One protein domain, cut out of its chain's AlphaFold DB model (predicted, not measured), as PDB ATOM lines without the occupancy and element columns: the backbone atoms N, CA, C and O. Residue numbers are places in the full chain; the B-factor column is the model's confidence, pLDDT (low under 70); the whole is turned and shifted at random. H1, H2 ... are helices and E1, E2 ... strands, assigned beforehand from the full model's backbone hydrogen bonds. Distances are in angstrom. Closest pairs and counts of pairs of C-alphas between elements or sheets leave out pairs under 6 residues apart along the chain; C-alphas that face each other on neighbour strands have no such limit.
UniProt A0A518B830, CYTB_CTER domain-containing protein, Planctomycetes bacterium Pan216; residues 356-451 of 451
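This is residues 356 to 451 of the 451 residues of the protein "CYTB_CTER domain-containing protein" of Planctomycetes bacterium Pan216 (UniProt A0A518B830). The long helices H2 and H5 form a loose V, meeting where H2 ends, with H1, E1 and the last residues at its wide end and short H3 and H4 beyond its narrow end. The 96 printed residues, mostly helix, hold five named helices, then one strand. The whole is loose, with a radius of gyration of the C-alphas of 16.1 A, spanning 50 by 27 by 25 A.

H1, residues 357 to 365, touches H2, residues 374 to 390, with 377 to 381 of H2 alone, at a steep tilt of 61 degrees; the closest C-alphas, of Ser 358 and Glu 378, are 6.0 A apart. H2 only just touches H5, residues 410 to 436, with 3 pairs of C-alphas within 8 A, the closest those of Phe 389 and Asn 418, 6.4 A. H3, residues 392 to 398, and H4, residues 402 to 408, only just touch, only at the corner, with 3 such pairs, the closest those of Ala 397 and Phe 405, 5.6 A. Every O i to N i+4 pair is within hydrogen-bond range in H3 and H4, against 3 of 5 in H1, 11 of 13 in H2 and 21 of 23 in H5.

H1 begins at C-alpha 357 (50.500, 29.667, 1.456). H2 is 21.5 A long and H5 35.6 A. E1, residues 438 to 440, pairs with no named strand and ends at C-alpha 440 (46.031, 25.262, 2.165).

The C-alphas farthest apart, of Gly 369 and Arg 407, are 49.8 A apart. The printed part has no cut, and no printed residue is under 70 in pLDDT.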
ATOM      1  N   ASP A 356      49.692  26.486  -2.105       93.19
ATOM      2  CA  ASP A 356      49.810  26.549  -0.653       93.19
ATOM      3  C   ASP A 356      50.348  27.917  -0.233       93.19
ATOM      4  O   ASP A 356      51.101  28.565  -0.963       93.19
ATOM      5  N   LEU A 357      50.004  28.377   0.970       93.44
ATOM      6  CA  LEU A 357      50.500  29.667   1.456       93.44
ATOM      7  C   LEU A 357      52.036  29.696   1.541       93.44
ATOM      8  O   LEU A 357      52.651  30.730   1.275       93.44
ATOM      9  N   SER A 358      52.657  28.559   1.869       93.06
ATOM     10  CA  SER A 358      54.112  28.415   1.853       93.06
ATOM     11  C   SER A 358      54.704  28.654   0.462       93.06
ATOM     12  O   SER A 358      55.805  29.183   0.356       93.06
ATOM     13  N   ASP A 359      53.986  28.285  -0.605       92.38
ATOM     14  CA  ASP A 359      54.450  28.483  -1.982       92.38
ATOM     15  C   ASP A 359      54.408  29.965  -2.353       92.38
ATOM     16  O   ASP A 359      55.409  30.497  -2.827       92.38
ATOM     17  N   LEU A 360      53.314  30.660  -2.020       92.19
ATOM     18  CA  LEU A 360      53.205  32.112  -2.217       92.19
ATOM     19  C   LEU A 360      54.324  32.878  -1.491       92.19
ATOM     20  O   LEU A 360      54.852  33.865  -1.999       92.19
ATOM     21  N   LEU A 361      54.695  32.437  -0.285       93.81
ATOM     22  CA  LEU A 361      55.755  33.074   0.492       93.81
ATOM     23  C   LEU A 361      57.148  32.761  -0.071       93.81
ATOM     24  O   LEU A 361      57.925  33.673  -0.338       93.81
ATOM     25  N   TYR A 362      57.496  31.482  -0.197       94.44
ATOM     26  CA  TYR A 362      58.869  31.085  -0.508       94.44
ATOM     27  C   TYR A 362      59.170  31.152  -1.999       94.44
ATOM     28  O   TYR A 362      60.202  31.709  -2.372       94.44
ATOM     29  N   LEU A 363      58.276  30.630  -2.839       92.31
ATOM     30  CA  LEU A 363      58.495  30.552  -4.280       92.31
ATOM     31  C   LEU A 363      58.193  31.894  -4.948       92.31
ATOM     32  O   LEU A 363      59.070  32.431  -5.617       92.31
ATOM     33  N   ASP A 364      57.009  32.466  -4.711       90.38
ATOM     34  CA  ASP A 364      56.575  33.656  -5.455       90.38
ATOM     35  C   ASP A 364      57.158  34.956  -4.882       90.38
ATOM     36  O   ASP A 364      57.671  35.795  -5.625       90.38
ATOM     37  N   LEU A 365      57.096  35.142  -3.558       92.94
ATOM     38  CA  LEU A 365      57.549  36.385  -2.925       92.94
ATOM     39  C   LEU A 365      59.065  36.408  -2.682       92.94
ATOM     40  O   LEU A 365      59.721  37.407  -2.978       92.94
ATOM     41  N   LEU A 366      59.629  35.331  -2.127       92.94
ATOM     42  CA  LEU A 366      61.044  35.278  -1.744       92.94
ATOM     43  C   LEU A 366      61.960  34.683  -2.823       92.94
ATOM     44  O   LEU A 366      63.171  34.836  -2.702       92.94
ATOM     45  N   ASN A 367      61.424  34.037  -3.866       92.94
ATOM     46  CA  ASN A 367      62.199  33.336  -4.902       92.94
ATOM     47  C   ASN A 367      63.246  32.356  -4.325       92.94
ATOM     48  O   ASN A 367      64.372  32.252  -4.812       92.94
ATOM     49  N   THR A 368      62.886  31.641  -3.258       92.38
ATOM     50  CA  THR A 368      63.753  30.687  -2.548       92.38
ATOM     51  C   THR A 368      63.076  29.328  -2.391       92.38
ATOM     52  O   THR A 368      61.853  29.213  -2.391       92.38
ATOM     53  N   GLY A 369      63.876  28.270  -2.246       90.25
ATOM     54  CA  GLY A 369      63.351  26.938  -1.944       90.25
ATOM     55  C   GLY A 369      62.708  26.874  -0.555       90.25
ATOM     56  O   GLY A 369      63.168  27.526   0.384       90.25
ATOM     57  N   LYS A 370      61.662  26.051  -0.412       91.31
ATOM     58  CA  LYS A 370      60.986  25.834   0.874       91.31
ATOM     59  C   LYS A 370      61.951  25.220   1.906       91.31
ATOM     60  O   LYS A 370      62.649  24.258   1.574       91.31
ATOM     61  N   PRO A 371      61.977  25.717   3.158       92.25
ATOM     62  CA  PRO A 371      62.754  25.104   4.231       92.25
ATOM     63  C   PRO A 371      62.343  23.646   4.474       92.25
ATOM     64  O   PRO A 371      61.169  23.296   4.359       92.25
ATOM     65  N   SER A 372      63.296  22.799   4.872       88.50
ATOM     66  CA  SER A 372      63.027  21.391   5.208       88.50
ATOM     67  C   SER A 372      62.295  21.214   6.543       88.50
ATOM     68  O   SER A 372      61.571  20.241   6.729       88.50
ATOM     69  N   ASN A 373      62.468  22.149   7.482       92.25
ATOM     70  CA  ASN A 373      61.786  22.116   8.773       92.25
ATOM     71  C   ASN A 373      60.326  22.575   8.621       92.25
ATOM     72  O   ASN A 373      60.082  23.709   8.215       92.25
ATOM     73  N   ILE A 374      59.377  21.725   9.028       90.75
ATOM     74  CA  ILE A 374      57.924  21.963   8.955       90.75
ATOM     75  C   ILE A 374      57.533  23.300   9.595       90.75
ATOM     76  O   ILE A 374      56.812  24.088   8.988       90.75
ATOM     77  N   LEU A 375      58.040  23.594  10.797       90.94
ATOM     78  CA  LEU A 375      57.689  24.831  11.501       90.94
ATOM     79  C   LEU A 375      58.208  26.060  10.760       90.94
ATOM     80  O   LEU A 375      57.517  27.067  10.708       90.94
ATOM     81  N   ALA A 376      59.398  25.971  10.163       92.50
ATOM     82  CA  ALA A 376      59.960  27.054   9.364       92.50
ATOM     83  C   ALA A 376      59.310  27.159   7.980       92.50
ATOM     84  O   ALA A 376      59.364  28.221   7.387       92.50
ATOM     85  N   ARG A 377      58.701  26.094   7.455       92.44
ATOM     86  CA  ARG A 377      57.965  26.107   6.185       92.44
ATOM     87  C   ARG A 377      56.585  26.748   6.343       92.44
ATOM     88  O   ARG A 377      56.197  27.581   5.534       92.44
ATOM     89  N   GLU A 378      55.883  26.404   7.423       94.50
ATOM     90  CA  GLU A 378      54.477  26.767   7.643       94.50
ATOM     91  C   GLU A 378      54.275  27.875   8.693       94.50
ATOM     92  O   GLU A 378      53.136  28.161   9.066       94.50
ATOM     93  N   TRP A 379      55.344  28.512   9.196       94.25
ATOM     94  CA  TRP A 379      55.248  29.486  10.299       94.25
ATOM     95  C   TRP A 379      54.226  30.591  10.028       94.25
ATOM     96  O   TRP A 379      53.514  30.992  10.947       94.25
ATOM     97  N   LEU A 380      54.136  31.074   8.781       95.00
ATOM     98  CA  LEU A 380      53.210  32.137   8.409       95.00
ATOM     99  C   LEU A 380      51.764  31.646   8.509       95.00
ATOM    100  O   LEU A 380      50.936  32.319   9.115       95.00
ATOM    101  N   GLY A 381      51.473  30.456   7.982       94.25
ATOM    102  CA  GLY A 381      50.158  29.830   8.101       94.25
ATOM    103  C   GLY A 381      49.766  29.587   9.555       94.25
ATOM    104  O   GLY A 381      48.679  29.979   9.979       94.25
ATOM    105  N   ILE A 382      50.684  29.024  10.349       94.88
ATOM    106  CA  ILE A 382      50.492  28.781  11.786       94.88
ATOM    107  C   ILE A 382      50.212  30.097  12.518       94.88
ATOM    108  O   ILE A 382      49.253  30.188  13.284       94.88
ATOM    109  N   LEU A 383      51.007  31.137  12.258       96.25
ATOM    110  CA  LEU A 383      50.830  32.453  12.862       96.25
ATOM    111  C   LEU A 383      49.482  33.073  12.479       96.25
ATOM    112  O   LEU A 383      48.801  33.622  13.344       96.25
ATOM    113  N   LEU A 384      49.069  32.977  11.212       96.19
ATOM    114  CA  LEU A 384      47.781  33.493  10.746       96.19
ATOM    115  C   LEU A 384      46.606  32.755  11.394       96.19
ATOM    116  O   LEU A 384      45.692  33.404  11.893       96.19
ATOM    117  N   VAL A 385      46.639  31.424  11.466       95.38
ATOM    118  CA  VAL A 385      45.567  30.641  12.103       95.38
ATOM    119  C   VAL A 385      45.506  30.906  13.611       95.38
ATOM    120  O   VAL A 385      44.429  31.161  14.151       95.38
ATOM    121  N   LEU A 386      46.651  30.921  14.304       95.88
ATOM    122  CA  LEU A 386      46.698  31.218  15.739       95.88
ATOM    123  C   LEU A 386      46.255  32.650  16.036       95.88
ATOM    124  O   LEU A 386      45.466  32.868  16.952       95.88
ATOM    125  N   SER A 387      46.716  33.634  15.262       96.06
ATOM    126  CA  SER A 387      46.274  35.021  15.432       96.06
ATOM    127  C   SER A 387      44.782  35.181  15.135       96.06
ATOM    128  O   SER A 387      44.091  35.883  15.878       96.06
ATOM    129  N   TYR A 388      44.259  34.464  14.138       96.62
ATOM    130  CA  TYR A 388      42.842  34.475  13.801       96.62
ATOM    131  C   TYR A 388      41.968  34.018  14.976       96.62
ATOM    132  O   TYR A 388      41.045  34.743  15.339       96.62
ATOM    133  N   PHE A 389      42.282  32.901  15.638       95.88
ATOM    134  CA  PHE A 389      41.462  32.392  16.751       95.88
ATOM    135  C   PHE A 389      41.812  32.972  18.126       95.88
ATOM    136  O   PHE A 389      40.930  33.108  18.973       95.88
ATOM    137  N   LEU A 390      43.072  33.338  18.374       95.94
ATOM    138  CA  LEU A 390      43.508  33.806  19.692       95.94
ATOM    139  C   LEU A 390      43.483  35.325  19.821       95.94
ATOM    140  O   LEU A 390      43.121  35.816  20.881       95.94
ATOM    141  N   ILE A 391      43.848  36.080  18.782       95.88
ATOM    142  CA  ILE A 391      43.991  37.544  18.865       95.88
ATOM    143  C   ILE A 391      42.706  38.246  18.414       95.88
ATOM    144  O   ILE A 391      42.252  39.181  19.083       95.88
ATOM    145  N   THR A 392      42.075  37.786  17.327       95.88
ATOM    146  CA  THR A 392      40.863  38.418  16.769       95.88
ATOM    147  C   THR A 392      39.731  38.576  17.784       95.88
ATOM    148  O   THR A 392      39.170  39.673  17.832       95.88
ATOM    149  N   PRO A 393      39.412  37.599  18.662       96.00
ATOM    150  CA  PRO A 393      38.412  37.808  19.710       96.00
ATOM    151  C   PRO A 393      38.702  39.028  20.591       96.00
ATOM    152  O   PRO A 393      37.814  39.844  20.836       96.00
ATOM    153  N   PHE A 394      39.951  39.225  21.019       95.31
ATOM    154  CA  PHE A 394      40.314  40.387  21.834       95.31
ATOM    155  C   PHE A 394      40.249  41.696  21.041       95.31
ATOM    156  O   PHE A 394      39.873  42.730  21.599       95.31
ATOM    157  N   ILE A 395      40.561  41.664  19.742       95.56
ATOM    158  CA  ILE A 395      40.376  42.817  18.851       95.56
ATOM    159  C   ILE A 395      38.882  43.155  18.731       95.56
ATOM    160  O   ILE A 395      38.501  44.312  18.918       95.56
ATOM    161  N   MET A 396      38.018  42.164  18.495       94.19
ATOM    162  CA  MET A 396      36.561  42.339  18.404       94.19
ATOM    163  C   MET A 396      35.982  42.901  19.709       94.19
ATOM    164  O   MET A 396      35.166  43.825  19.673       94.19
ATOM    165  N   ALA A 397      36.457  42.412  20.859       94.19
ATOM    166  CA  ALA A 397      36.069  42.904  22.182       94.19
ATOM    167  C   ALA A 397      36.439  44.379  22.407       94.19
ATOM    168  O   ALA A 397      35.723  45.094  23.106       94.19
ATOM    169  N   LYS A 398      37.549  44.859  21.831       93.06
ATOM    170  CA  LYS A 398      37.989  46.259  21.974       93.06
ATOM    171  C   LYS A 398      37.367  47.208  20.949       93.06
ATOM    172  O   LYS A 398      37.287  48.402  21.223       93.06
ATOM    173  N   THR A 399      36.948  46.695  19.794       92.75
ATOM    174  CA  THR A 399      36.478  47.492  18.653       92.75
ATOM    175  C   THR A 399      34.949  47.552  18.601       92.75
ATOM    176  O   THR A 399      34.344  48.370  19.291       92.75
ATOM    177  N   PHE A 400      34.308  46.694  17.805       91.69
ATOM    178  CA  PHE A 400      32.885  46.797  17.472       91.69
ATOM    179  C   PHE A 400      31.963  45.915  18.329       91.69
ATOM    180  O   PHE A 400      30.758  46.144  18.339       91.69
ATOM    181  N   MET A 401      32.491  44.944  19.089       93.31
ATOM    182  CA  MET A 401      31.698  44.101  20.003       93.31
ATOM    183  C   MET A 401      31.903  44.438  21.489       93.31
ATOM    184  O   MET A 401      31.586  43.630  22.365       93.31
ATOM    185  N   LYS A 402      32.406  45.639  21.802       92.19
ATOM    186  CA  LYS A 402      32.710  46.069  23.178       92.19
ATOM    187  C   LYS A 402      31.516  45.960  24.127       92.19
ATOM    188  O   LYS A 402      31.661  45.477  25.246       92.19
ATOM    189  N   GLU A 403      30.330  46.371  23.684       90.75
ATOM    190  CA  GLU A 403      29.117  46.301  24.509       90.75
ATOM    191  C   GLU A 403      28.702  44.852  24.804       90.75
ATOM    192  O   GLU A 403      28.352  44.524  25.939       90.75
ATOM    193  N   MET A 404      28.800  43.966  23.809       90.56
ATOM    194  CA  MET A 404      28.520  42.540  23.991       90.56
ATOM    195  C   MET A 404      29.523  41.899  24.952       90.56
ATOM    196  O   MET A 404      29.115  41.165  25.846       90.56
ATOM    197  N   PHE A 405      30.813  42.224  24.821       93.50
ATOM    198  CA  PHE A 405      31.859  41.735  25.718       93.50
ATOM    199  C   PHE A 405      31.591  42.112  27.181       93.50
ATOM    200  O   PHE A 405      31.622  41.243  28.053       93.50
ATOM    201  N   ILE A 406      31.252  43.380  27.447       92.06
ATOM    202  CA  ILE A 406      30.955  43.867  28.806       92.06
ATOM    203  C   ILE A 406      29.761  43.118  29.417       92.06
ATOM    204  O   ILE A 406      29.786  42.790  30.601       92.06
ATOM    205  N   ARG A 407      28.725  42.817  28.624       91.25
ATOM    206  CA  ARG A 407      27.514  42.124  29.105       91.25
ATOM    207  C   ARG A 407      27.695  40.616  29.276       91.25
ATOM    208  O   ARG A 407      27.100  40.029  30.174       91.25
ATOM    209  N   MET A 408      28.478  39.982  28.405       91.62
ATOM    210  CA  MET A 408      28.675  38.527  28.386       91.62
ATOM    211  C   MET A 408      29.745  38.056  29.373       91.62
ATOM    212  O   MET A 408      29.659  36.930  29.872       91.62
ATOM    213  N   GLY A 409      30.747  38.894  29.640       92.81
ATOM    214  CA  GLY A 409      31.975  38.487  30.314       92.81
ATOM    215  C   GLY A 409      32.907  37.680  29.402       92.81
ATOM    216  O   GLY A 409      32.544  37.273  28.297       92.81
ATOM    217  N   LEU A 410      34.130  37.438  29.880       93.25
ATOM    218  CA  LEU A 410      35.229  36.904  29.069       93.25
ATOM    219  C   LEU A 410      34.923  35.534  28.444       93.25
ATOM    220  O   LEU A 410      35.015  35.387  27.232       93.25
ATOM    221  N   ILE A 411      34.545  34.541  29.255       93.12
ATOM    222  CA  ILE A 411      34.417  33.145  28.799       93.12
ATOM    223  C   ILE A 411      33.320  33.007  27.739       93.12
ATOM    224  O   ILE A 411      33.566  32.477  26.658       93.12
ATOM    225  N   ARG A 412      32.114  33.522  28.018       93.44
ATOM    226  CA  ARG A 412      30.982  33.450  27.078       93.44
ATOM    227  C   ARG A 412      31.295  34.173  25.776       93.44
ATOM    228  O   ARG A 412      30.942  33.679  24.708       93.44
ATOM    229  N   PHE A 413      31.961  35.325  25.868       94.94
ATOM    230  CA  PHE A 413      32.369  36.077  24.695       94.94
ATOM    231  C   PHE A 413      33.374  35.292  23.851       94.94
ATOM    232  O   PHE A 413      33.131  35.131  22.663       94.94
ATOM    233  N   LEU A 414      34.435  34.739  24.456       94.75
ATOM    234  CA  LEU A 414      35.444  33.952  23.738       94.75
ATOM    235  C   LEU A 414      34.839  32.735  23.031       94.75
ATOM    236  O   LEU A 414      35.175  32.484  21.874       94.75
ATOM    237  N   VAL A 415      33.935  32.009  23.694       94.44
ATOM    238  CA  VAL A 415      33.223  30.869  23.091       94.44
ATOM    239  C   VAL A 415      32.393  31.331  21.893       94.44
ATOM    240  O   VAL A 415      32.549  30.794  20.797       94.44
ATOM    241  N   MET A 416      31.567  32.366  22.069       94.88
ATOM    242  CA  MET A 416      30.726  32.908  20.999       94.88
ATOM    243  C   MET A 416      31.558  33.390  19.808       94.88
ATOM    244  O   MET A 416      31.269  33.017  18.671       94.88
ATOM    245  N   THR A 417      32.623  34.159  20.048       95.06
ATOM    246  CA  THR A 417      33.473  34.666  18.967       95.06
ATOM    247  C   THR A 417      34.228  33.559  18.256       95.06
ATOM    248  O   THR A 417      34.368  33.642  17.047       95.06
ATOM    249  N   ASN A 418      34.688  32.512  18.947       95.50
ATOM    250  CA  ASN A 418      35.376  31.404  18.278       95.50
ATOM    251  C   ASN A 418      34.421  30.598  17.391       95.50
ATOM    252  O   ASN A 418      34.773  30.283  16.259       95.50
ATOM    253  N   ILE A 419      33.188  30.345  17.844       95.12
ATOM    254  CA  ILE A 419      32.150  29.721  17.003       95.12
ATOM    255  C   ILE A 419      31.845  30.609  15.786       95.12
ATOM    256  O   ILE A 419      31.785  30.120  14.657       95.12
ATOM    257  N   PHE A 420      31.712  31.922  15.993       95.06
ATOM    258  CA  PHE A 420      31.501  32.883  14.910       95.06
ATOM    259  C   PHE A 420      32.671  32.910  13.913       95.06
ATOM    260  O   PHE A 420      32.447  32.894  12.705       95.06
ATOM    261  N   LEU A 421      33.916  32.907  14.395       96.31
ATOM    262  CA  LEU A 421      35.119  32.902  13.562       96.31
ATOM    263  C   LEU A 421      35.270  31.591  12.786       96.31
ATOM    264  O   LEU A 421      35.663  31.642  11.624       96.31
ATOM    265  N   MET A 422      34.908  30.445  13.375       95.19
ATOM    266  CA  MET A 422      34.837  29.161  12.665       95.19
ATOM    267  C   MET A 422      33.799  29.195  11.541       95.19
ATOM    268  O   MET A 422      34.074  28.733  10.438       95.19
ATOM    269  N   MET A 423      32.627  29.790  11.783       95.19
ATOM    270  CA  MET A 423      31.618  29.982  10.738       95.19
ATOM    271  C   MET A 423      32.124  30.920   9.629       95.19
ATOM    272  O   MET A 423      31.962  30.619   8.450       95.19
ATOM    273  N   ALA A 424      32.763  32.036   9.994       95.94
ATOM    274  CA  ALA A 424      33.333  32.999   9.050       95.94
ATOM    275  C   ALA A 424      34.545  32.445   8.281       95.94
ATOM    276  O   ALA A 424      34.861  32.934   7.195       95.94
ATOM    277  N   PHE A 425      35.193  31.400   8.801       95.50
ATOM    278  CA  PHE A 425      36.342  30.777   8.159       95.50
ATOM    279  C   PHE A 425      35.983  30.202   6.786       95.50
ATOM    280  O   PHE A 425      36.743  30.386   5.842       95.50
ATOM    281  N   LEU A 426      34.798  29.598   6.634       94.44
ATOM    282  CA  LEU A 426      34.324  29.066   5.352       94.44
ATOM    283  C   LEU A 426      34.273  30.132   4.240       94.44
ATOM    284  O   LEU A 426      35.006  29.970   3.266       94.44
ATOM    285  N   PRO A 427      33.497  31.231   4.341       95.19
ATOM    286  CA  PRO A 427      33.456  32.240   3.283       95.19
ATOM    287  C   PRO A 427      34.810  32.927   3.059       95.19
ATOM    288  O   PRO A 427      35.143  33.227   1.914       95.19
ATOM    289  N   ILE A 428      35.630  33.121   4.103       95.50
ATOM    290  CA  ILE A 428      37.008  33.615   3.934       95.50
ATOM    291  C   ILE A 428      37.805  32.653   3.046       95.50
ATOM    292  O   ILE A 428      38.425  33.073   2.069       95.50
ATOM    293  N   LYS A 429      37.744  31.352   3.335       94.19
ATOM    294  CA  LYS A 429      38.427  30.315   2.563       94.19
ATOM    295  C   LYS A 429      37.899  30.226   1.130       94.19
ATOM    296  O   LYS A 429      38.687  30.042   0.205       94.19
ATOM    297  N   MET A 430      36.595  30.407   0.916       93.94
ATOM    298  CA  MET A 430      36.008  30.481  -0.427       93.94
ATOM    299  C   MET A 430      36.615  31.635  -1.233       93.94
ATOM    300  O   MET A 430      37.073  31.421  -2.355       93.94
ATOM    301  N   VAL A 431      36.709  32.829  -0.639       93.56
ATOM    302  CA  VAL A 431      37.326  34.000  -1.281       93.56
ATOM    303  C   VAL A 431      38.809  33.764  -1.562       93.56
ATOM    304  O   VAL A 431      39.249  34.008  -2.681       93.56
ATOM    305  N   LEU A 432      39.575  33.238  -0.600       93.06
ATOM    306  CA  LEU A 432      40.994  32.915  -0.801       93.06
ATOM    307  C   LEU A 432      41.196  31.900  -1.933       93.06
ATOM    308  O   LEU A 432      42.110  32.040  -2.748       93.06
ATOM    309  N   ARG A 433      40.307  30.905  -2.019       91.75
ATOM    310  CA  ARG A 433      40.330  29.902  -3.082       91.75
ATOM    311  C   ARG A 433      40.053  30.517  -4.451       91.75
ATOM    312  O   ARG A 433      40.706  30.130  -5.408       91.75
ATOM    313  N   TRP A 434      39.114  31.450  -4.564       90.25
ATOM    314  CA  TRP A 434      38.772  32.060  -5.851       90.25
ATOM    315  C   TRP A 434      39.731  33.170  -6.282       90.25
ATOM    316  O   TRP A 434      39.996  33.303  -7.472       90.25
ATOM    317  N   ALA A 435      40.252  33.955  -5.339       90.50
ATOM    318  CA  ALA A 435      41.142  35.076  -5.632       90.50
ATOM    319  C   ALA A 435      42.592  34.635  -5.879       90.50
ATOM    320  O   ALA A 435      43.260  35.202  -6.739       90.50
ATOM    321  N   PHE A 436      43.073  33.627  -5.143       90.06
ATOM    322  CA  PHE A 436      44.488  33.234  -5.141       90.06
ATOM    323  C   PHE A 436      44.721  31.746  -5.428       90.06
ATOM    324  O   PHE A 436      45.847  31.279  -5.309       90.06
ATOM    325  N   ASN A 437      43.679  30.970  -5.753       90.19
ATOM    326  CA  ASN A 437      43.765  29.505  -5.869       90.19
ATOM    327  C   ASN A 437      44.289  28.803  -4.598       90.19
ATOM    328  O   ASN A 437      44.677  27.631  -4.637       90.19
ATOM    329  N   LEU A 438      44.218  29.481  -3.445       92.06
ATOM    330  CA  LEU A 438      44.782  29.004  -2.187       92.06
ATOM    331  C   LEU A 438      44.054  27.737  -1.712       92.06
ATOM    332  O   LEU A 438      42.860  27.769  -1.366       92.06
ATOM    333  N   LYS A 439      44.755  26.596  -1.713       90.50
ATOM    334  CA  LYS A 439      44.207  25.332  -1.205       90.50
ATOM    335  C   LYS A 439      44.449  25.204   0.291       90.50
ATOM    336  O   LYS A 439      43.463  24.977   0.991       90.50
ATOM    337  N   TYR A 440      45.678  25.406   0.756       93.56
ATOM    338  CA  TYR A 440      46.031  25.262   2.165       93.56
ATOM    339  C   TYR A 440      46.699  26.526   2.713       93.56
ATOM    340  O   TYR A 440      47.606  27.094   2.105       93.56
ATOM    341  N   ILE A 441      46.226  26.972   3.876       94.12
ATOM    342  CA  ILE A 441      46.868  28.006   4.696       94.12
ATOM    343  C   ILE A 441      48.046  27.389   5.452       94.12
ATOM    344  O   ILE A 441      49.077  28.035   5.612       94.12
ATOM    345  N   ILE A 442      47.881  26.144   5.903       93.81
ATOM    346  CA  ILE A 442      48.927  25.317   6.509       93.81
ATOM    347  C   ILE A 442      48.944  23.997   5.747       93.81
ATOM    348  O   ILE A 442      47.916  23.321   5.713       93.81
ATOM    349  N   ALA A 443      50.083  23.637   5.159       93.19
ATOM    350  CA  ALA A 443      50.268  22.385   4.430       93.19
ATOM    351  C   ALA A 443      51.269  21.472   5.159       93.19
ATOM    352  O   ALA A 443      52.492  21.625   5.064       93.19
ATOM    353  N   ILE A 444      50.755  20.493   5.906       91.94
ATOM    354  CA  ILE A 444      51.572  19.488   6.602       91.94
ATOM    355  C   ILE A 444      51.100  18.089   6.182       91.94
ATOM    356  O   ILE A 444      50.431  17.387   6.955       91.94
ATOM    357  N   PRO A 445      51.428  17.662   4.947       86.44
ATOM    358  CA  PRO A 445      51.045  16.348   4.435       86.44
ATOM    359  C   PRO A 445      51.623  15.199   5.270       86.44
ATOM    360  O   PRO A 445      51.011  14.140   5.344       86.44
ATOM    361  N   GLU A 446      52.753  15.412   5.950       87.19
ATOM    362  CA  GLU A 446      53.421  14.409   6.786       87.19
ATOM    363  C   GLU A 446      52.559  13.952   7.976       87.19
ATOM    364  O   GLU A 446      52.706  12.830   8.456       87.19
ATOM    365  N   MET A 447      51.655  14.815   8.448       86.56
ATOM    366  CA  MET A 447      50.754  14.544   9.573       86.56
ATOM    367  C   MET A 447      49.276  14.569   9.170       86.56
ATOM    368  O   MET A 447      48.414  14.537  10.045       86.56
ATOM    369  N   PHE A 448      48.975  14.667   7.869       85.19
ATOM    370  CA  PHE A 448      47.621  14.926   7.362       85.19
ATOM    371  C   PHE A 448      46.955  16.149   8.026       85.19
ATOM    372  O   PHE A 448      45.741  16.185   8.218       85.19
ATOM    373  N   LEU A 449      47.758  17.157   8.392       87.38
ATOM    374  CA  LEU A 449      47.297  18.374   9.055       87.38
ATOM    375  C   LEU A 449      47.328  19.531   8.057       87.38
ATOM    376  O   LEU A 449      48.257  20.336   8.040       87.38
ATOM    377  N   ASN A 450      46.294  19.587   7.220       91.00
ATOM    378  CA  ASN A 450      46.109  20.653   6.240       91.00
ATOM    379  C   ASN A 450      44.909  21.528   6.620       91.00
ATOM    380  O   ASN A 450      43.846  20.991   6.948       91.00
ATOM    381  N   VAL A 451      45.077  22.855   6.588       89.88
ATOM    382  CA  VAL A 451      44.060  23.843   7.019       89.88
ATOM    383  C   VAL A 451      43.607  24.725   5.869       89.88
ATOM    384  O   VAL A 451      44.489  25.329   5.218       89.88
TER     385      VAL A 451